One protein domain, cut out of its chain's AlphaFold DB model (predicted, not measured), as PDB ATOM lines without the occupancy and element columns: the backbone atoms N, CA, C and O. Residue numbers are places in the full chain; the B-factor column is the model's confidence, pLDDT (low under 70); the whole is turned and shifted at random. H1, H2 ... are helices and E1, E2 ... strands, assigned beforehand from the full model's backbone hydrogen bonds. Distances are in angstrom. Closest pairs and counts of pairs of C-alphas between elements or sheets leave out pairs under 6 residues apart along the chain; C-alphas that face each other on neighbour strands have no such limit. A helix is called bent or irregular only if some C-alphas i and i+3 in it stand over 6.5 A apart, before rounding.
ATOM      1  N   LEU A 208     203.639 111.710 189.499       94.88
ATOM      2  CA  LEU A 208     204.038 110.304 189.514       94.88
ATOM      3  C   LEU A 208     205.312 110.122 190.361       94.88
ATOM      4  O   LEU A 208     206.285 110.853 190.200       94.88
ATOM      5  N   TYR A 209     205.298 109.144 191.271       94.75
ATOM      6  CA  TYR A 209     206.356 108.867 192.256       94.75
ATOM      7  C   TYR A 209     206.583 109.941 193.328       94.75
ATOM      8  O   TYR A 209     207.557 109.876 194.084       94.75
ATOM      9  N   ASN A 210     205.648 110.877 193.474       95.00
ATOM     10  CA  ASN A 210     205.517 111.674 194.687       95.00
ATOM     11  C   ASN A 210     204.531 111.004 195.652       95.00
ATOM     12  O   ASN A 210     203.749 110.135 195.271       95.00
ATOM     13  N   SER A 211     204.538 111.432 196.911       94.31
ATOM     14  CA  SER A 211     203.521 111.024 197.882       94.31
ATOM     15  C   SER A 211     202.480 112.108 198.108       94.31
ATOM     16  O   SER A 211     202.829 113.277 198.286       94.31
ATOM     17  N   LEU A 212     201.217 111.700 198.216       93.25
ATOM     18  CA  LEU A 212     200.174 112.462 198.890       93.25
ATOM     19  C   LEU A 212     200.283 112.167 200.388       93.25
ATOM     20  O   LEU A 212     199.930 111.096 200.880       93.25
ATOM     21  N   VAL A 213     200.864 113.112 201.112       91.94
ATOM     22  CA  VAL A 213     201.105 113.012 202.545       91.94
ATOM     23  C   VAL A 213     199.950 113.671 203.274       91.94
ATOM     24  O   VAL A 213     199.745 114.876 203.136       91.94
ATOM     25  N   VAL A 214     199.225 112.890 204.068       89.25
ATOM     26  CA  VAL A 214     198.159 113.400 204.931       89.25
ATOM     27  C   VAL A 214     198.749 113.646 206.310       89.25
ATOM     28  O   VAL A 214     199.246 112.718 206.953       89.25
ATOM     29  N   GLU A 215     198.697 114.885 206.778       91.56
ATOM     30  CA  GLU A 215     199.195 115.286 208.094       91.56
ATOM     31  C   GLU A 215     198.152 116.111 208.847       91.56
ATOM     32  O   GLU A 215     197.305 116.771 208.249       91.56
ATOM     33  N   ASN A 216     198.199 116.089 210.178       92.06
ATOM     34  CA  ASN A 216     197.399 117.013 210.971       92.06
ATOM     35  C   ASN A 216     197.894 118.448 210.745       92.06
ATOM     36  O   ASN A 216     199.080 118.726 210.918       92.06
ATOM     37  N   ALA A 217     196.993 119.367 210.410       89.31
ATOM     38  CA  ALA A 217     197.367 120.723 210.029       89.31
ATOM     39  C   ALA A 217     197.931 121.553 211.197       89.31
ATOM     40  O   ALA A 217     198.674 122.501 210.960       89.31
ATOM     41  N   SER A 218     197.615 121.205 212.452       91.56
ATOM     42  CA  SER A 218     198.125 121.909 213.639       91.56
ATOM     43  C   SER A 218     199.405 121.300 214.210       91.56
ATOM     44  O   SER A 218     200.265 122.028 214.695       91.56
ATOM     45  N   THR A 219     199.532 119.971 214.205       93.56
ATOM     46  CA  THR A 219     200.658 119.264 214.841       93.56
ATOM     47  C   THR A 219     201.691 118.743 213.851       93.56
ATOM     48  O   THR A 219     202.742 118.270 214.278       93.56
ATOM     49  N   HIS A 220     201.395 118.782 212.549       88.94
ATOM     50  CA  HIS A 220     202.168 118.135 211.481       88.94
ATOM     51  C   HIS A 220     202.379 116.626 211.692       88.94
ATOM     52  O   HIS A 220     203.267 116.018 211.093       88.94
ATOM     53  N   ALA A 221     201.565 115.991 212.543       90.44
ATOM     54  CA  ALA A 221     201.631 114.554 212.757       90.44
ATOM     55  C   ALA A 221     201.189 113.813 211.488       90.44
ATOM     56  O   ALA A 221     200.066 114.003 211.014       90.44
ATOM     57  N   LEU A 222     202.065 112.952 210.969       87.75
ATOM     58  CA  LEU A 222     201.799 112.121 209.798       87.75
ATOM     59  C   LEU A 222     200.648 111.144 210.082       87.75
ATOM     60  O   LEU A 222     200.672 110.411 211.072       87.75
ATOM     61  N   ARG A 223     199.648 111.129 209.200       85.50
ATOM     62  CA  ARG A 223     198.510 110.198 209.229       85.50
ATOM     63  C   ARG A 223     198.595 109.149 208.135       85.50
ATOM     64  O   ARG A 223     198.298 107.991 208.396       85.50
ATOM     65  N   ALA A 224     199.005 109.552 206.938       85.56
ATOM     66  CA  ALA A 224     199.180 108.642 205.820       85.56
ATOM     67  C   ALA A 224     200.295 109.125 204.894       85.56
ATOM     68  O   ALA A 224     200.488 110.326 204.700       85.56
ATOM     69  N   ASP A 225     200.997 108.161 204.308       88.56
ATOM     70  CA  ASP A 225     201.915 108.360 203.193       88.56
ATOM     71  C   ASP A 225     201.373 107.528 202.021       88.56
ATOM     72  O   ASP A 225     201.328 106.294 202.097       88.56
ATOM     73  N   GLN A 226     200.831 108.207 201.008       91.31
ATOM     74  CA  GLN A 226     200.178 107.592 199.852       91.31
ATOM     75  C   GLN A 226     201.036 107.845 198.614       91.31
ATOM     76  O   GLN A 226     200.963 108.902 197.989       91.31
ATOM     77  N   PHE A 227     201.881 106.880 198.280       95.19
ATOM     78  CA  PHE A 227     202.852 106.971 197.200       95.19
ATOM     79  C   PHE A 227     202.175 106.773 195.838       95.19
ATOM     80  O   PHE A 227     201.575 105.729 195.590       95.19
ATOM     81  N   ILE A 228     202.246 107.756 194.942       95.88
ATOM     82  CA  ILE A 228     201.617 107.690 193.617       95.88
ATOM     83  C   ILE A 228     202.440 106.768 192.717       95.88
ATOM     84  O   ILE A 228     203.583 107.066 192.374       95.88
ATOM     85  N   VAL A 229     201.835 105.663 192.294       95.56
ATOM     86  CA  VAL A 229     202.467 104.635 191.449       95.56
ATOM     87  C   VAL A 229     201.915 104.606 190.028       95.56
ATOM     88  O   VAL A 229     202.511 103.979 189.154       95.56
ATOM     89  N   GLY A 230     200.807 105.304 189.776       95.69
ATOM     90  CA  GLY A 230     200.232 105.434 188.445       95.69
ATOM     91  C   GLY A 230     199.315 106.642 188.303       95.69
ATOM     92  O   GLY A 230     198.776 107.161 189.282       95.69
ATOM     93  N   VAL A 231     199.142 107.069 187.054       95.81
ATOM     94  CA  VAL A 231     198.293 108.191 186.643       95.81
ATOM     95  C   VAL A 231     197.393 107.681 185.523       95.81
ATOM     96  O   VAL A 231     197.863 107.391 184.427       95.81
ATOM     97  N   ASP A 232     196.101 107.530 185.807       94.69
ATOM     98  CA  ASP A 232     195.111 107.074 184.835       94.69
ATOM     99  C   ASP A 232     194.320 108.280 184.325       94.69
ATOM    100  O   ASP A 232     193.379 108.756 184.962       94.69
ATOM    101  N   THR A 233     194.709 108.789 183.157       91.69
ATOM    102  CA  THR A 233     194.060 109.942 182.515       91.69
ATOM    103  C   THR A 233     192.716 109.596 181.875       91.69
ATOM    104  O   THR A 233     191.937 110.495 181.569       91.69
ATOM    105  N   THR A 234     192.414 108.306 181.691       90.56
ATOM    106  CA  THR A 234     191.128 107.855 181.140       90.56
ATOM    107  C   THR A 234     190.056 107.842 182.224       90.56
ATOM    108  O   THR A 234     188.925 108.248 181.968       90.56
ATOM    109  N   LYS A 235     190.418 107.400 183.435       92.56
ATOM    110  CA  LYS A 235     189.531 107.368 184.613       92.56
ATOM    111  C   LYS A 235     189.721 108.535 185.580       92.56
ATOM    112  O   LYS A 235     189.006 108.618 186.571       92.56
ATOM    113  N   GLU A 236     190.645 109.439 185.280       92.62
ATOM    114  CA  GLU A 236     190.873 110.689 186.013       92.62
ATOM    115  C   GLU A 236     191.282 110.482 187.477       92.62
ATOM    116  O   GLU A 236     190.755 111.119 188.397       92.62
ATOM    117  N   ARG A 237     192.215 109.559 187.710       95.31
ATOM    118  CA  ARG A 237     192.623 109.162 189.059       95.31
ATOM    119  C   ARG A 237     194.110 108.858 189.142       95.31
ATOM    120  O   ARG A 237     194.720 108.352 188.201       95.31
ATOM    121  N   PHE A 238     194.672 109.099 190.314       96.38
ATOM    122  CA  PHE A 238     195.918 108.481 190.727       96.38
ATOM    123  C   PHE A 238     195.667 107.055 191.191       96.38
ATOM    124  O   PHE A 238     194.630 106.749 191.783       96.38
ATOM    125  N   ILE A 239     196.663 106.211 190.970       95.75
ATOM    126  CA  ILE A 239     196.794 104.921 191.632       95.75
ATOM    127  C   ILE A 239     197.849 105.126 192.705       95.75
ATOM    128  O   ILE A 239     198.992 105.472 192.396       95.75
ATOM    129  N   VAL A 240     197.458 104.958 193.963       94.50
ATOM    130  CA  VAL A 240     198.332 105.193 195.111       94.50
ATOM    131  C   VAL A 240     198.583 103.898 195.863       94.50
ATOM    132  O   VAL A 240     197.681 103.087 196.058       94.50
ATOM    133  N   PHE A 241     199.823 103.715 196.292       93.06
ATOM    134  CA  PHE A 241     200.279 102.628 197.137       93.06
ATOM    135  C   PHE A 241     200.563 103.165 198.539       93.06
ATOM    136  O   PHE A 241     201.228 104.189 198.692       93.06
ATOM    137  N   SER A 242     200.080 102.489 199.578       89.06
ATOM    138  CA  SER A 242     200.403 102.856 200.957       89.06
ATOM    139  C   SER A 242     200.765 101.635 201.785       89.06
ATOM    140  O   SER A 242     200.052 100.637 201.803       89.06
ATOM    141  N   THR A 243     201.867 101.747 202.521       81.44
ATOM    142  CA  THR A 243     202.326 100.728 203.474       81.44
ATOM    143  C   THR A 243     201.754 100.929 204.880       81.44
ATOM    144  O   THR A 243     201.939 100.066 205.736       81.44
ATOM    145  N   ILE A 244     201.076 102.062 205.123       70.69
ATOM    146  CA  ILE A 244     200.615 102.512 206.449       70.69
ATOM    147  C   ILE A 244     199.078 102.442 206.581       70.69
ATOM    148  O   ILE A 244     198.573 102.267 207.690       70.69
ATOM    149  N   ALA A 245     198.326 102.571 205.480       57.91
ATOM    150  CA  ALA A 245     196.858 102.448 205.454       57.91
ATOM    151  C   ALA A 245     196.398 100.982 205.685       57.91
ATOM    152  O   ALA A 245     197.190 100.068 205.457       57.91
ATOM    153  N   PRO A 246     195.179 100.744 206.223       54.97
ATOM    154  CA  PRO A 246     194.928  99.687 207.208       54.97
ATOM    155  C   PRO A 246     195.069  98.261 206.662       54.97
ATOM    156  O   PRO A 246     194.879  98.018 205.477       54.97
ATOM    157  N   VAL A 247     195.375  97.333 207.581       53.44
ATOM    158  CA  VAL A 247     195.582  95.880 207.397       53.44
ATOM    159  C   VAL A 247     194.654  95.306 206.318       53.44
ATOM    160  O   VAL A 247     193.469  95.088 206.568       53.44
ATOM    161  N   GLY A 248     195.198  95.103 205.118       66.88
ATOM    162  CA  GLY A 248     194.437  94.746 203.926       66.88
ATOM    163  C   GLY A 248     195.036  95.346 202.659       66.88
ATOM    164  O   GLY A 248     196.245  95.552 202.557       66.88
ATOM    165  N   TYR A 249     194.181  95.596 201.672       77.75
ATOM    166  CA  TYR A 249     194.583  96.041 200.342       77.75
ATOM    167  C   TYR A 249     195.362  97.364 200.369       77.75
ATOM    168  O   TYR A 249     194.897  98.339 200.948       77.75
ATOM    169  N   LYS A 250     196.529  97.399 199.716       86.31
ATOM    170  CA  LYS A 250     197.496  98.514 199.766       86.31
ATOM    171  C   LYS A 250     197.470  99.446 198.551       86.31
ATOM    172  O   LYS A 250     198.146 100.474 198.578       86.31
ATOM    173  N   LEU A 251     196.735  99.095 197.491       90.06
ATOM    174  CA  LEU A 251     196.509  99.964 196.331       90.06
ATOM    175  C   LEU A 251     195.126 100.606 196.408       90.06
ATOM    176  O   LEU A 251     194.131  99.923 196.657       90.06
ATOM    177  N   PHE A 252     195.069 101.902 196.125       89.19
ATOM    178  CA  PHE A 252     193.848 102.695 196.171       89.19
ATOM    179  C   PHE A 252     193.757 103.615 194.960       89.19
ATOM    180  O   PHE A 252     194.772 104.007 194.377       89.19
ATOM    181  N   GLU A 253     192.535 103.995 194.611       92.88
ATOM    182  CA  GLU A 253     192.311 105.131 193.730       92.88
ATOM    183  C   GLU A 253     192.275 106.434 194.523       92.88
ATOM    184  O   GLU A 253     191.728 106.503 195.624       92.88
ATOM    185  N   TYR A 254     192.839 107.484 193.938       92.69
ATOM    186  CA  TYR A 254     192.712 108.842 194.442       92.69
ATOM    187  C   TYR A 254     192.309 109.768 193.279       92.69
ATOM    188  O   TYR A 254     193.150 110.087 192.436       92.69
ATOM    189  N   PRO A 255     191.032 110.185 193.175       93.69
ATOM    190  CA  PRO A 255     190.542 110.981 192.047       93.69
ATOM    191  C   PRO A 255     191.261 112.329 191.884       93.69
ATOM    192  O   PRO A 255     191.532 113.022 192.867       93.69
ATOM    193  N   PHE A 256     191.489 112.772 190.642       91.44
ATOM    194  CA  PHE A 256     192.091 114.085 190.358       91.44
ATOM    195  C   PHE A 256     191.268 115.243 190.930       91.44
ATOM    196  O   PHE A 256     191.828 116.202 191.457       91.44
ATOM    197  N   ALA A 257     189.937 115.132 190.902       85.75
ATOM    198  CA  ALA A 257     189.046 116.127 191.496       85.75
ATOM    199  C   ALA A 257     189.321 116.326 192.998       85.75
ATOM    200  O   ALA A 257     189.364 117.460 193.472       85.75
ATOM    201  N   TYR A 258     189.579 115.240 193.735       86.88
ATOM    202  CA  TYR A 258     189.931 115.315 195.155       86.88
ATOM    203  C   TYR A 258     191.332 115.887 195.357       86.88
ATOM    204  O   TYR A 258     191.562 116.617 196.317       86.88
ATOM    205  N   ALA A 259     192.273 115.615 194.448       86.38
ATOM    206  CA  ALA A 259     193.614 116.199 194.505       86.38
ATOM    207  C   ALA A 259     193.547 117.725 194.402       86.38
ATOM    208  O   ALA A 259     194.057 118.426 195.272       86.38
ATOM    209  N   LEU A 260     192.820 118.233 193.407       82.75
ATOM    210  CA  LEU A 260     192.606 119.666 193.195       82.75
ATOM    211  C   LEU A 260     191.880 120.342 194.370       82.75
ATOM    212  O   LEU A 260     192.130 121.508 194.689       82.75
ATOM    213  N   GLN A 261     190.966 119.625 195.026       79.31
ATOM    214  CA  GLN A 261     190.231 120.153 196.170       79.31
ATOM    215  C   GLN A 261     191.064 120.168 197.452       79.31
ATOM    216  O   GLN A 261     191.018 121.177 198.153       79.31
ATOM    217  N   ASN A 262     191.824 119.106 197.734       82.25
ATOM    218  CA  ASN A 262     192.398 118.854 199.060       82.25
ATOM    219  C   ASN A 262     193.883 119.217 199.180       82.25
ATOM    220  O   ASN A 262     194.354 119.487 200.288       82.25
ATOM    221  N   ILE A 263     194.640 119.218 198.076       86.88
ATOM    222  CA  ILE A 263     196.072 119.529 198.129       86.88
ATOM    223  C   ILE A 263     196.265 120.962 198.635       86.88
ATOM    224  O   ILE A 263     195.687 121.916 198.114       86.88
ATOM    225  N   ASN A 264     197.107 121.105 199.660       84.88
ATOM    226  CA  ASN A 264     197.427 122.359 200.343       84.88
ATOM    227  C   ASN A 264     196.230 123.063 201.009       84.88
ATOM    228  O   ASN A 264     196.329 124.247 201.337       84.88
ATOM    229  N   LYS A 265     195.119 122.356 201.246       85.25
ATOM    230  CA  LYS A 265     193.983 122.860 202.031       85.25
ATOM    231  C   LYS A 265     193.842 122.084 203.334       85.25
ATOM    232  O   LYS A 265     194.350 120.968 203.453       85.25
ATOM    233  N   VAL A 266     193.204 122.712 204.319       85.56
ATOM    234  CA  VAL A 266     192.837 122.073 205.586       85.56
ATOM    235  C   VAL A 266     191.383 121.635 205.478       85.56
ATOM    236  O   VAL A 266     190.531 122.453 205.129       85.56
ATOM    237  N   ASP A 267     191.115 120.360 205.728       82.62
ATOM    238  CA  ASP A 267     189.765 119.804 205.708       82.62
ATOM    239  C   ASP A 267     189.030 119.988 207.050       82.62
ATOM    240  O   ASP A 267     189.556 120.560 208.012       82.62
ATOM    241  N   GLY A 268     187.780 119.521 207.110       82.75
ATOM    242  CA  GLY A 268     186.936 119.620 208.306       82.75
ATOM    243  C   GLY A 268     187.467 118.853 209.523       82.75
ATOM    244  O   GLY A 268     187.082 119.175 210.646       82.75
ATOM    245  N   ASP A 269     188.388 117.908 209.315       86.06
ATOM    246  CA  ASP A 269     189.007 117.083 210.356       86.06
ATOM    247  C   ASP A 269     190.381 117.624 210.788       86.06
ATOM    248  O   ASP A 269     191.129 116.966 211.523       86.06
ATOM    249  N   ASN A 270     190.718 118.852 210.367       88.81
ATOM    250  CA  ASN A 270     192.002 119.500 210.628       88.81
ATOM    251  C   ASN A 270     193.185 118.680 210.075       88.81
ATOM    252  O   ASN A 270     194.269 118.631 210.673       88.81
ATOM    253  N   LEU A 271     192.978 118.012 208.939       88.44
ATOM    254  CA  LEU A 271     194.019 117.360 208.157       88.44
ATOM    255  C   LEU A 271     194.340 118.200 206.926       88.44
ATOM    256  O   LEU A 271     193.525 118.972 206.428       88.44
ATOM    257  N   THR A 272     195.559 118.058 206.429       89.62
ATOM    258  CA  THR A 272     195.972 118.637 205.158       89.62
ATOM    259  C   THR A 272     196.696 117.595 204.329       89.62
ATOM    260  O   THR A 272     197.467 116.789 204.856       89.62
ATOM    261  N   THR A 273     196.430 117.607 203.024       91.12
ATOM    262  CA  THR A 273     197.136 116.763 202.061       91.12
ATOM    263  C   THR A 273     198.213 117.591 201.381       91.12
ATOM    264  O   THR A 273     197.930 118.643 200.808       91.12
ATOM    265  N   ARG A 274     199.459 117.124 201.422       91.38
ATOM    266  CA  ARG A 274     200.598 117.770 200.763       91.38
ATOM    267  C   ARG A 274     201.241 116.826 199.768       91.38
ATOM    268  O   ARG A 274     201.371 115.637 200.033       91.38
ATOM    269  N   VAL A 275     201.722 117.376 198.661       93.69
ATOM    270  CA  VAL A 275     202.583 116.630 197.741       93.69
ATOM    271  C   VAL A 275     204.011 116.655 198.278       93.69
ATOM    272  O   VAL A 275     204.561 117.724 198.550       93.69
ATOM    273  N   ARG A 276     204.621 115.479 198.423       93.50
ATOM    274  CA  ARG A 276     206.022 115.318 198.820       93.50
ATOM    275  C   ARG A 276     206.794 114.622 197.709       93.50
ATOM    276  O   ARG A 276     206.520 113.466 197.402       93.50
ATOM    277  N   ALA A 277     207.771 115.326 197.149       94.62
ATOM    278  CA  ALA A 277     208.726 114.741 196.220       94.62
ATOM    279  C   ALA A 277     209.783 113.916 196.957       94.62
ATOM    280  O   ALA A 277     210.180 114.252 198.079       94.62
ATOM    281  N   HIS A 278     210.263 112.862 196.304       92.94
ATOM    282  CA  HIS A 278     211.203 111.909 196.885       92.94
ATOM    283  C   HIS A 278     212.454 111.740 196.033       92.94
ATOM    284  O   HIS A 278     212.467 112.012 194.837       92.94
ATOM    285  N   ARG A 279     213.533 111.283 196.671       93.56
ATOM    286  CA  ARG A 279     214.757 110.890 195.967       93.56
ATOM    287  C   ARG A 279     214.647 109.443 195.497       93.56
ATOM    288  O   ARG A 279     213.965 108.637 196.128       93.56
ATOM    289  N   GLU A 280     215.415 109.112 194.466       92.75
ATOM    290  CA  GLU A 280     215.465 107.787 193.837       92.75
ATOM    291  C   GLU A 280     215.520 106.599 194.828       92.75
ATOM    292  O   GLU A 280     214.728 105.676 194.656       92.75
ATOM    293  N   PRO A 281     216.312 106.603 195.928       95.25
ATOM    294  CA  PRO A 281     216.334 105.463 196.850       95.25
ATOM    295  C   PRO A 281     214.981 105.164 197.511       95.25
ATOM    296  O   PRO A 281     214.641 104.003 197.726       95.25
ATOM    297  N   TYR A 282     214.197 106.201 197.822       93.81
ATOM    298  CA  TYR A 282     212.860 106.031 198.392       93.81
ATOM    299  C   TYR A 282     211.881 105.512 197.332       93.81
ATOM    300  O   TYR A 282     211.101 104.605 197.612       93.81
ATOM    301  N   ILE A 283     211.962 106.038 196.105       94.25
ATOM    302  CA  ILE A 283     211.141 105.594 194.968       94.25
ATOM    303  C   ILE A 283     211.383 104.103 194.697       94.25
ATOM    304  O   ILE A 283     210.432 103.326 194.621       94.25
ATOM    305  N   LEU A 284     212.649 103.674 194.641       94.25
ATOM    306  CA  LEU A 284     213.033 102.268 194.472       94.25
ATOM    307  C   LEU A 284     212.501 101.382 195.604       94.25
ATOM    308  O   LEU A 284     211.993 100.290 195.355       94.25
ATOM    309  N   GLN A 285     212.575 101.856 196.850       94.75
ATOM    310  CA  GLN A 285     212.047 101.117 197.992       94.75
ATOM    311  C   GLN A 285     210.525 100.934 197.894       94.75
ATOM    312  O   GLN A 285     210.043  99.810 198.021       94.75
ATOM    313  N   GLN A 286     209.765 102.008 197.656       94.12
ATOM    314  CA  GLN A 286     208.302 101.932 197.587       94.12
ATOM    315  C   GLN A 286     207.820 101.108 196.391       94.12
ATOM    316  O   GLN A 286     206.901 100.305 196.528       94.12
ATOM    317  N   THR A 287     208.463 101.249 195.231       92.88
ATOM    318  CA  THR A 287     208.121 100.460 194.037       92.88
ATOM    319  C   THR A 287     208.453  98.977 194.213       92.88
ATOM    320  O   THR A 287     207.661  98.135 193.790       92.88
ATOM    321  N   SER A 288     209.548  98.633 194.907       93.06
ATOM    322  CA  SER A 288     209.837  97.242 195.285       93.06
ATOM    323  C   SER A 288     208.774  96.681 196.227       93.06
ATOM    324  O   SER A 288     208.244  95.610 195.959       93.06
ATOM    325  N   LEU A 289     208.409  97.417 197.283       92.94
ATOM    326  CA  LEU A 289     207.366  96.991 198.227       92.94
ATOM    327  C   LEU A 289     206.005  96.821 197.542       92.94
ATOM    328  O   LEU A 289     205.274  95.880 197.840       92.94
ATOM    329  N   MET A 290     205.667  97.707 196.604       92.56
ATOM    330  CA  MET A 290     204.454  97.585 195.800       92.56
ATOM    331  C   MET A 290     204.490  96.331 194.920       92.56
ATOM    332  O   MET A 290     203.492  95.615 194.851       92.56
ATOM    333  N   ARG A 291     205.618  96.044 194.255       90.88
ATOM    334  CA  ARG A 291     205.771  94.823 193.453       90.88
ATOM    335  C   ARG A 291     205.601  93.581 194.320       90.88
ATOM    336  O   ARG A 291     204.822  92.708 193.953       90.88
ATOM    337  N   ASP A 292     206.271  93.534 195.466       90.25
ATOM    338  CA  ASP A 292     206.197  92.393 196.378       90.25
ATOM    339  C   ASP A 292     204.753  92.198 196.887       90.25
ATOM    340  O   ASP A 292     204.242  91.075 196.927       90.25
ATOM    341  N   TYR A 293     204.038  93.295 197.162       88.88
ATOM    342  CA  TYR A 293     202.608  93.251 197.460       88.88
ATOM    343  C   TYR A 293     201.788  92.669 196.297       88.88
ATOM    344  O   TYR A 293     201.009  91.746 196.510       88.88
ATOM    345  N   ILE A 294     201.962  93.156 195.062       87.19
ATOM    346  CA  ILE A 294     201.200  92.682 193.893       87.19
ATOM    347  C   ILE A 294     201.500  91.209 193.570       87.19
ATOM    348  O   ILE A 294     200.601  90.478 193.150       87.19
ATOM    349  N   GLU A 295     202.745  90.761 193.715       84.81
ATOM    350  CA  GLU A 295     203.162  89.404 193.346       84.81
ATOM    351  C   GLU A 295     202.770  88.359 194.396       84.81
ATOM    352  O   GLU A 295     202.315  87.262 194.025       84.81
ATOM    353  N   TYR A 296     202.925  88.697 195.680       83.81
ATOM    354  CA  TYR A 296     202.840  87.745 196.787       83.81
ATOM    355  C   TYR A 296     201.668  88.041 197.727       83.81
ATOM    356  O   TYR A 296     200.779  87.202 197.863       83.81
ATOM    357  N   GLU A 297     201.644  89.218 198.357       82.44
ATOM    358  CA  GLU A 297     200.698  89.499 199.449       82.44
ATOM    359  C   GLU A 297     199.251  89.622 198.971       82.44
ATOM    360  O   GLU A 297     198.347  89.052 199.573       82.44
ATOM    361  N   LEU A 298     199.016  90.346 197.875       78.88
ATOM    362  CA  LEU A 298     197.678  90.562 197.335       78.88
ATOM    363  C   LEU A 298     197.038  89.229 196.935       78.88
ATOM    364  O   LEU A 298     195.848  89.038 197.164       78.88
ATOM    365  N   PHE A 299     197.820  88.292 196.395       75.38
ATOM    366  CA  PHE A 299     197.325  86.959 196.070       75.38
ATOM    367  C   PHE A 299     196.892  86.201 197.330       75.38
ATOM    368  O   PHE A 299     195.795  85.651 197.348       75.38
ATOM    369  N   ASP A 300     197.701  86.238 198.393       75.00
ATOM    370  CA  ASP A 300     197.337  85.634 199.678       75.00
ATOM    371  C   ASP A 300     196.085  86.290 200.273       75.00
ATOM    372  O   ASP A 300     195.176  85.583 200.682       75.00
ATOM    373  N   TYR A 301     195.936  87.617 200.211       72.81
ATOM    374  CA  TYR A 301     194.716  88.302 200.676       72.81
ATOM    375  C   TYR A 301     193.460  87.903 199.898       72.81
ATOM    376  O   TYR A 301     192.353  87.939 200.438       72.81
ATOM    377  N   CYS A 302     193.615  87.524 198.631       67.38
ATOM    378  CA  CYS A 302     192.516  87.033 197.812       67.38
ATOM    379  C   CYS A 302     192.125  85.580 198.145       67.38
ATOM    380  O   CYS A 302     190.994  85.189 197.870       67.38
ATOM    381  N   GLU A 303     193.017  84.772 198.723       67.88
ATOM    382  CA  GLU A 303     192.695  83.413 199.191       67.88
ATOM    383  C   GLU A 303     192.304  83.390 200.682       67.88
ATOM    384  O   GLU A 303     191.399  82.655 201.084       67.88
ATOM    385  N   ASN A 304     192.958  84.239 201.476       69.81
ATOM    386  CA  ASN A 304     192.926  84.341 202.931       69.81
ATOM    387  C   ASN A 304     192.794  85.827 203.343       69.81
ATOM    388  O   ASN A 304     193.780  86.471 203.709       69.81
ATOM    389  N   PRO A 305     191.590  86.417 203.272       63.97
ATOM    390  CA  PRO A 305     191.398  87.834 203.559       63.97
ATOM    391  C   PRO A 305     191.725  88.162 205.030       63.97
ATOM    392  O   PRO A 305     191.401  87.369 205.918       63.97
ATOM    393  N   PRO A 306     192.336  89.328 205.315       62.41
ATOM    394  CA  PRO A 306     192.758  89.689 206.668       62.41
ATOM    395  C   PRO A 306     191.588  89.836 207.654       62.41
ATOM    396  O   PRO A 306     190.543  90.382 207.311       62.41
ATOM    397  N   GLU A 307     191.783  89.425 208.915       57.41
ATOM    398  CA  GLU A 307     190.744  89.398 209.969       57.41
ATOM    399  C   GLU A 307     190.029  90.735 210.222       57.41
ATOM    400  O   GLU A 307     188.855  90.763 210.599       57.41
ATOM    401  N   THR A 308     190.719  91.852 210.001       54.25
ATOM    402  CA  THR A 308     190.177  93.215 210.099       54.25
ATOM    403  C   THR A 308     189.096  93.510 209.063       54.25
ATOM    404  O   THR A 308     188.228  94.336 209.329       54.25
ATOM    405  N   ASP A 309     189.110  92.802 207.934       54.25
ATOM    406  CA  ASP A 309     188.085  92.841 206.891       54.25
ATOM    407  C   ASP A 309     187.000  91.758 207.092       54.25
ATOM    408  O   ASP A 309     185.955  91.813 206.463       54.25
ATOM    409  N   ILE A 310     187.163  90.779 207.990       52.31
ATOM    410  CA  ILE A 310     186.224  89.636 208.098       52.31
ATOM    411  C   ILE A 310     184.883  90.013 208.764       52.31
ATOM    412  O   ILE A 310     183.864  89.345 208.564       52.31
ATOM    413  N   ARG A 311     184.816  91.096 209.551       45.88
ATOM    414  CA  ARG A 311     183.580  91.457 210.272       45.88
ATOM    415  C   ARG A 311     182.547  92.106 209.342       45.88
ATOM    416  O   ARG A 311     182.506  93.323 209.215       45.88
ATOM    417  N   GLY A 312     181.654  91.288 208.784       50.12
ATOM    418  CA  GLY A 312     180.429  91.744 208.109       50.12
ATOM    419  C   GLY A 312     180.477  91.773 206.578       50.12
ATOM    420  O   GLY A 312     179.567  92.329 205.973       50.12
ATOM    421  N   ILE A 313     181.497  91.173 205.964       50.91
ATOM    422  CA  ILE A 313     181.670  91.094 204.507       50.91
ATOM    423  C   ILE A 313     181.022  89.810 203.971       50.91
ATOM    424  O   ILE A 313     181.246  88.723 204.507       50.91
ATOM    425  N   CYS A 314     180.218  89.918 202.911       50.34
ATOM    426  CA  CYS A 314     179.724  88.755 202.170       50.34
ATOM    427  C   CYS A 314     180.713  88.372 201.049       50.34
ATOM    428  O   CYS A 314     181.483  89.198 200.572       50.34
ATOM    429  N   GLY A 315     180.708  87.128 200.569       54.38
ATOM    430  CA  GLY A 315     181.608  86.648 199.506       54.38
ATOM    431  C   GLY A 315     181.583  87.480 198.211       54.38
ATOM    432  O   GLY A 315     182.594  87.549 197.517       54.38
ATOM    433  N   GLN A 316     180.479  88.178 197.910       59.75
ATOM    434  CA  GLN A 316     180.401  89.105 196.773       59.75
ATOM    435  C   GLN A 316     181.282  90.350 196.969       59.75
ATOM    436  O   GLN A 316     181.911  90.815 196.021       59.75
ATOM    437  N   ASP A 317     181.379  90.864 198.193       66.81
ATOM    438  CA  ASP A 317     182.212  92.023 198.519       66.81
ATOM    439  C   ASP A 317     183.705  91.708 198.343       66.81
ATOM    440  O   ASP A 317     184.492  92.576 197.969       66.81
ATOM    441  N   MET A 318     184.098  90.451 198.567       65.56
ATOM    442  CA  MET A 318     185.466  89.993 198.346       65.56
ATOM    443  C   MET A 318     185.807  89.937 196.853       65.56
ATOM    444  O   MET A 318     186.836  90.475 196.451       65.56
ATOM    445  N   ILE A 319     184.923  89.384 196.016       67.31
ATOM    446  CA  ILE A 319     185.093  89.396 194.552       67.31
ATOM    447  C   ILE A 319     185.203  90.833 194.030       67.31
ATOM    448  O   ILE A 319     186.132  91.135 193.285       67.31
ATOM    449  N   ASN A 320     184.330  91.738 194.484       76.69
ATOM    450  CA  ASN A 320     184.365  93.147 194.084       76.69
ATOM    451  C   ASN A 320     185.701  93.822 194.457       76.69
ATOM    452  O   ASN A 320     186.220  94.642 193.702       76.69
ATOM    453  N   ARG A 321     186.293  93.469 195.607       75.94
ATOM    454  CA  ARG A 321     187.609  93.983 196.030       75.94
ATOM    455  C   ARG A 321     188.738  93.478 195.135       75.94
ATOM    456  O   ARG A 321     189.594  94.272 194.750       75.94
ATOM    457  N   ILE A 322     188.722  92.198 194.765       76.75
ATOM    458  CA  ILE A 322     189.697  91.621 193.826       76.75
ATOM    459  C   ILE A 322     189.579  92.297 192.462       76.75
ATOM    460  O   ILE A 322     190.586  92.711 191.888       76.75
ATOM    461  N   GLU A 323     188.352  92.458 191.962       82.06
ATOM    462  CA  GLU A 323     188.084  93.166 190.710       82.06
ATOM    463  C   GLU A 323     188.610  94.600 190.755       82.06
ATOM    464  O   GLU A 323     189.265  95.039 189.812       82.06
ATOM    465  N   HIS A 324     188.395  95.305 191.866       87.12
ATOM    466  CA  HIS A 324     188.902  96.657 192.054       87.12
ATOM    467  C   HIS A 324     190.440  96.711 192.041       87.12
ATOM    468  O   HIS A 324     191.019  97.555 191.365       87.12
ATOM    469  N   GLN A 325     191.137  95.798 192.724       87.38
ATOM    470  CA  GLN A 325     192.606  95.763 192.682       87.38
ATOM    471  C   GLN A 325     193.140  95.419 191.286       87.38
ATOM    472  O   GLN A 325     194.094  96.041 190.822       87.38
ATOM    473  N   LEU A 326     192.511  94.463 190.597       86.81
ATOM    474  CA  LEU A 326     192.855  94.109 189.220       86.81
ATOM    475  C   LEU A 326     192.664  95.297 188.270       86.81
ATOM    476  O   LEU A 326     193.476  95.502 187.364       86.81
ATOM    477  N   ASP A 327     191.616  96.087 188.488       91.94
ATOM    478  CA  ASP A 327     191.352  97.314 187.749       91.94
ATOM    479  C   ASP A 327     192.468  98.351 187.947       91.94
ATOM    480  O   ASP A 327     192.980  98.893 186.969       91.94
ATOM    481  N   LEU A 328     192.911  98.565 189.191       92.75
ATOM    482  CA  LEU A 328     194.034  99.456 189.499       92.75
ATOM    483  C   LEU A 328     195.339  98.975 188.854       92.75
ATOM    484  O   LEU A 328     196.026  99.767 188.214       92.75
ATOM    485  N   ILE A 329     195.660  97.683 188.964       91.62
ATOM    486  CA  ILE A 329     196.865  97.095 188.352       91.62
ATOM    487  C   ILE A 329     196.825  97.240 186.827       91.62
ATOM    488  O   ILE A 329     197.832  97.573 186.210       91.62
ATOM    489  N   SER A 330     195.657  97.025 186.217       90.69
ATOM    490  CA  SER A 330     195.477  97.130 184.764       90.69
ATOM    491  C   SER A 330     195.594  98.565 184.245       90.69
ATOM    492  O   SER A 330     195.892  98.752 183.067       90.69
ATOM    493  N   SER A 331     195.361  99.560 185.104       93.25
ATOM    494  CA  SER A 331     195.532 100.981 184.794       93.25
ATOM    495  C   SER A 331     196.981 101.474 184.969       93.25
ATOM    496  O   SER A 331     197.264 102.625 184.639       93.25
ATOM    497  N   LEU A 332     197.911 100.654 185.482       92.81
ATOM    498  CA  LEU A 332     199.322 101.042 185.594       92.81
ATOM    499  C   LEU A 332     199.984 101.120 184.212       92.81
ATOM    500  O   LEU A 332     199.805 100.248 183.361       92.81
ATOM    501  N   ALA A 333     200.806 102.149 184.011       90.31
ATOM    502  CA  ALA A 333     201.664 102.273 182.839       90.31
ATOM    503  C   ALA A 333     203.031 101.630 183.106       90.31
ATOM    504  O   ALA A 333     203.554 101.689 184.221       90.31
ATOM    505  N   SER A 334     203.638 101.044 182.073       89.75
ATOM    506  CA  SER A 334     205.012 100.551 182.170       89.75
ATOM    507  C   SER A 334     206.001 101.704 182.337       89.75
ATOM    508  O   SER A 334     205.890 102.717 181.645       89.75
ATOM    509  N   SER A 335     207.006 101.514 183.181       88.69
ATOM    510  CA  SER A 335     208.076 102.471 183.457       88.69
ATOM    511  C   SER A 335     209.393 101.745 183.759       88.69
ATOM    512  O   SER A 335     209.476 100.519 183.677       88.69
ATOM    513  N   GLU A 336     210.429 102.493 184.139       87.44
ATOM    514  CA  GLU A 336     211.685 101.920 184.644       87.44
ATOM    515  C   GLU A 336     211.507 101.139 185.962       87.44
ATOM    516  O   GLU A 336     212.289 100.234 186.249       87.44
ATOM    517  N   TYR A 337     210.447 101.428 186.728       87.00
ATOM    518  CA  TYR A 337     210.145 100.764 188.002       87.00
ATOM    519  C   TYR A 337     209.089  99.658 187.872       87.00
ATOM    520  O   TYR A 337     209.058  98.733 188.685       87.00
ATOM    521  N   ILE A 338     208.211  99.744 186.867       86.12
ATOM    522  CA  ILE A 338     207.092  98.817 186.652       86.12
ATOM    523  C   ILE A 338     207.198  98.240 185.242       86.12
ATOM    524  O   ILE A 338     206.920  98.918 184.255       86.12
ATOM    525  N   SER A 339     207.576  96.969 185.119       89.31
ATOM    526  CA  SER A 339     207.707  96.346 183.801       89.31
ATOM    527  C   SER A 339     206.340  95.994 183.202       89.31
ATOM    528  O   SER A 339     205.412  95.589 183.903       89.31
ATOM    529  N   ALA A 340     206.222  96.067 181.873       90.06
ATOM    530  CA  ALA A 340     205.023  95.598 181.170       90.06
ATOM    531  C   ALA A 340     204.737  94.103 181.430       90.06
ATOM    532  O   ALA A 340     203.580  93.689 181.451       90.06
ATOM    533  N   ALA A 341     205.789  93.307 181.664       89.50
ATOM    534  CA  ALA A 341     205.680  91.890 181.998       89.50
ATOM    535  C   ALA A 341     205.067  91.659 183.386       89.50
ATOM    536  O   ALA A 341     204.241  90.767 183.535       89.50
ATOM    537  N   LEU A 342     205.426  92.472 184.387       86.12
ATOM    538  CA  LEU A 342     204.792  92.419 185.706       86.12
ATOM    539  C   LEU A 342     203.286  92.663 185.575       86.12
ATOM    540  O   LEU A 342     202.490  91.853 186.038       86.12
ATOM    541  N   ILE A 343     202.897  93.733 184.873       87.56
ATOM    542  CA  ILE A 343     201.486  94.092 184.676       87.56
ATOM    543  C   ILE A 343     200.726  92.950 183.984       87.56
ATOM    544  O   ILE A 343     199.656  92.554 184.451       87.56
ATOM    545  N   SER A 344     201.269  92.392 182.895       88.62
ATOM    546  CA  SER A 344     200.597  91.327 182.142       88.62
ATOM    547  C   SER A 344     200.485  90.020 182.931       88.62
ATOM    548  O   SER A 344     199.405  89.436 182.987       88.62
ATOM    549  N   VAL A 345     201.562  89.585 183.593       88.25
ATOM    550  CA  VAL A 345     201.574  88.358 184.401       88.25
ATOM    551  C   VAL A 345     200.621  88.477 185.585       88.25
ATOM    552  O   VAL A 345     199.846  87.553 185.838       88.25
ATOM    553  N   SER A 346     200.631  89.612 186.288       84.75
ATOM    554  CA  SER A 346     199.693  89.865 187.381       84.75
ATOM    555  C   SER A 346     198.256  89.841 186.874       84.75
ATOM    556  O   SER A 346     197.426  89.142 187.450       84.75
ATOM    557  N   LYS A 347     197.960  90.516 185.758       84.38
ATOM    558  CA  LYS A 347     196.616  90.522 185.171       84.38
ATOM    559  C   LYS A 347     196.109  89.108 184.877       84.38
ATOM    560  O   LYS A 347     194.993  88.772 185.274       84.38
ATOM    561  N   ASP A 348     196.926  88.273 184.243       84.75
ATOM    562  CA  ASP A 348     196.573  86.881 183.950       84.75
ATOM    563  C   ASP A 348     196.362  86.067 185.234       84.75
ATOM    564  O   ASP A 348     195.369  85.345 185.357       84.75
ATOM    565  N   LYS A 349     197.266  86.204 186.213       81.50
ATOM    566  CA  LYS A 349     197.196  85.501 187.504       81.50
ATOM    567  C   LYS A 349     195.900  85.832 188.250       81.50
ATOM    568  O   LYS A 349     195.198  84.918 188.678       81.50
ATOM    569  N   TYR A 350     195.553  87.113 188.358       75.31
ATOM    570  CA  TYR A 350     194.343  87.564 189.053       75.31
ATOM    571  C   TYR A 350     193.057  87.261 188.278       75.31
ATOM    572  O   TYR A 350     192.039  86.955 188.893       75.31
ATOM    573  N   THR A 351     193.100  87.267 186.943       78.06
ATOM    574  CA  THR A 351     191.955  86.840 186.120       78.06
ATOM    575  C   THR A 351     191.637  85.363 186.360       78.06
ATOM    576  O   THR A 351     190.489  85.024 186.635       78.06
ATOM    577  N   ARG A 352     192.653  84.488 186.365       77.94
ATOM    578  CA  ARG A 352     192.466  83.061 186.689       77.94
ATOM    579  C   ARG A 352     191.985  82.851 188.120       77.94
ATOM    580  O   ARG A 352     191.130  82.003 188.355       77.94
ATOM    581  N   LEU A 353     192.512  83.625 189.072       72.81
ATOM    582  CA  LEU A 353     192.066  83.555 190.461       72.81
ATOM    583  C   LEU A 353     190.574  83.879 190.568       72.81
ATOM    584  O   LEU A 353     189.828  83.096 191.150       72.81
ATOM    585  N   LYS A 354     190.128  84.964 189.928       71.94
ATOM    586  CA  LYS A 354     188.714  85.342 189.849       71.94
ATOM    587  C   LYS A 354     187.848  84.210 189.292       71.94
ATOM    588  O   LYS A 354     186.802  83.924 189.859       71.94
ATOM    589  N   GLU A 355     188.281  83.565 188.211       72.06
ATOM    590  CA  GLU A 355     187.564  82.426 187.614       72.06
ATOM    591  C   GLU A 355     187.522  81.193 188.531       72.06
ATOM    592  O   GLU A 355     186.584  80.403 188.459       72.06
ATOM    593  N   SER A 356     188.527  81.023 189.394       68.00
ATOM    594  CA  SER A 356     188.637  79.884 190.315       68.00
ATOM    595  C   SER A 356     187.916  80.074 191.654       68.00
ATOM    596  O   SER A 356     187.720  79.103 192.389       68.00
ATOM    597  N   ILE A 357     187.527  81.308 191.988       65.56
ATOM    598  CA  ILE A 357     186.804  81.615 193.219       65.56
ATOM    599  C   ILE A 357     185.356  81.144 193.070       65.56
ATOM    600  O   ILE A 357     184.548  81.760 192.380       65.56
ATOM    601  N   ASP A 358     185.016  80.059 193.767       60.22
ATOM    602  CA  ASP A 358     183.629  79.713 194.066       60.22
ATOM    603  C   ASP A 358     183.141  80.604 195.229       60.22
ATOM    604  O   ASP A 358     183.629  80.449 196.359       60.22
ATOM    605  N   PRO A 359     182.168  81.511 195.000       54.94
ATOM    606  CA  PRO A 359     181.641  82.388 196.039       54.94
ATOM    607  C   PRO A 359     181.090  81.618 197.245       54.94
ATOM    608  O   PRO A 359     181.022  82.185 198.331       54.94
ATOM    609  N   HIS A 360     180.685  80.350 197.088       51.38
ATOM    610  CA  HIS A 360     180.179  79.496 198.165       51.38
ATOM    611  C   HIS A 360     181.275  78.733 198.927       51.38
ATOM    612  O   HIS A 360     181.115  78.490 200.125       51.38
ATOM    613  N   ALA A 361     182.411  78.419 198.300       54.62
ATOM    614  CA  ALA A 361     183.507  77.690 198.941       54.62
ATOM    615  C   ALA A 361     184.267  78.525 199.991       54.62
ATOM    616  O   ALA A 361     184.769  77.968 200.969       54.62
ATOM    617  N   ILE A 362     184.321  79.854 199.830       52.78
ATOM    618  CA  ILE A 362     184.980  80.766 200.786       52.78
ATOM    619  C   ILE A 362     184.254  80.773 202.140       52.78
ATOM    620  O   ILE A 362     184.901  80.665 203.182       52.78
ATOM    621  N   TYR A 363     182.915  80.793 202.141       52.03
ATOM    622  CA  TYR A 363     182.107  80.706 203.367       52.03
ATOM    623  C   TYR A 363     182.386  79.417 204.147       52.03
ATOM    624  O   TYR A 363     182.600  79.442 205.359       52.03
ATOM    625  N   VAL A 364     182.455  78.289 203.431       49.00
ATOM    626  CA  VAL A 364     182.722  76.970 204.016       49.00
ATOM    627  C   VAL A 364     184.131  76.901 204.613       49.00
ATOM    628  O   VAL A 364     184.289  76.382 205.715       49.00
TER     629      VAL A 364
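What this domain is: This is residues 208 to 364 of the 402 residues of the protein "MuF_C domain-containing protein" of Fannyhessea vaginae (UniProt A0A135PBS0). A strongly twisted sheet of five strands makes one end of the domain, and a bundle of three long helices, H2, H4 and H5, makes the other. H2 and H4 cover one face of the sheet, H5 packs on the side of H4 away from it, little H1 sits at the other face, and H6 caps the far end of the bundle. The printed part has 157 residues with six named helices and five named strands, in the order E1 E2 E3 E4 H1 E5 H2 H3 H4 H5 H6. The sheet's order is E4 E3 E2 E1 E5, antiparallel throughout, and the class is mixed, helices and strands. The whole is compact, with a radius of gyration of the C-alphas of 16.6 A and spans of 49 by 38 by 28 A.

Where its parts are: E1 is residues 211 to 216, starting at C-alpha 211 (203.521, 111.024, 197.882). E2, residues 222 to 232, is 26.3 A long and bends by 64 degrees at residue 229. E3 is residues 237 to 241, E4 251 to 255 and E5 271 to 276. H1 is residues 256 to 262. H2, residues 280 to 303, is 33.8 A long, has a kink of 36 degrees near residue 294 and is only just irregular, with C-alphas 295 and 298 6.9 A apart. H3 is residues 307 to 310. H4, residues 315 to 330, is 22.8 A long, and H5, residues 340 to 356, is 24.5 A. H6, residues 359 to 364, ends at C-alpha 364 (182.722, 76.970, 204.016).

How they stand to each other: E1 to E4 form a meander, each strand the antiparallel neighbour of the one before: N 212 and O 226 are 2.8 A apart, N 229 and O 239 2.9 A, N 238 and O 254 2.8 A. E5 is the edge strand beside E1, with N 213 and O 274 at 2.8 A. The domain has three layers, helices on both faces of the sheet. H2 is on the sheet and runs across the strands, at 86 degrees to E2 on the local plane; the closest C-alphas of H2 and E2 are those of Gln 286 and Phe 227, 7.4 A apart, and the closest of H2 and E3 are those of Met 290 and Phe 241, 6.7 A apart. H4 touches H5 at a shallow tilt of 16 degrees, opposite ways, closest at the C-alphas of Leu 326 and Lys 347, 6.6 A. In H1, H4 and H5 every O i to N i+4 pair is within hydrogen-bond range, in H2 18 of 20, in H6 0 of 2 with 1 of 3 O i to N i+3 pairs; H3 is too short for an i+4 pair.

The domain as a whole: The C-alphas of Ser 218 and Ser 356 are the farthest apart, at 49.0 A. The printed part has no cut and no long link. Its mean pLDDT is 82.3, with residues 245 to 248, 302 to 319 and 356 to 364 under 70.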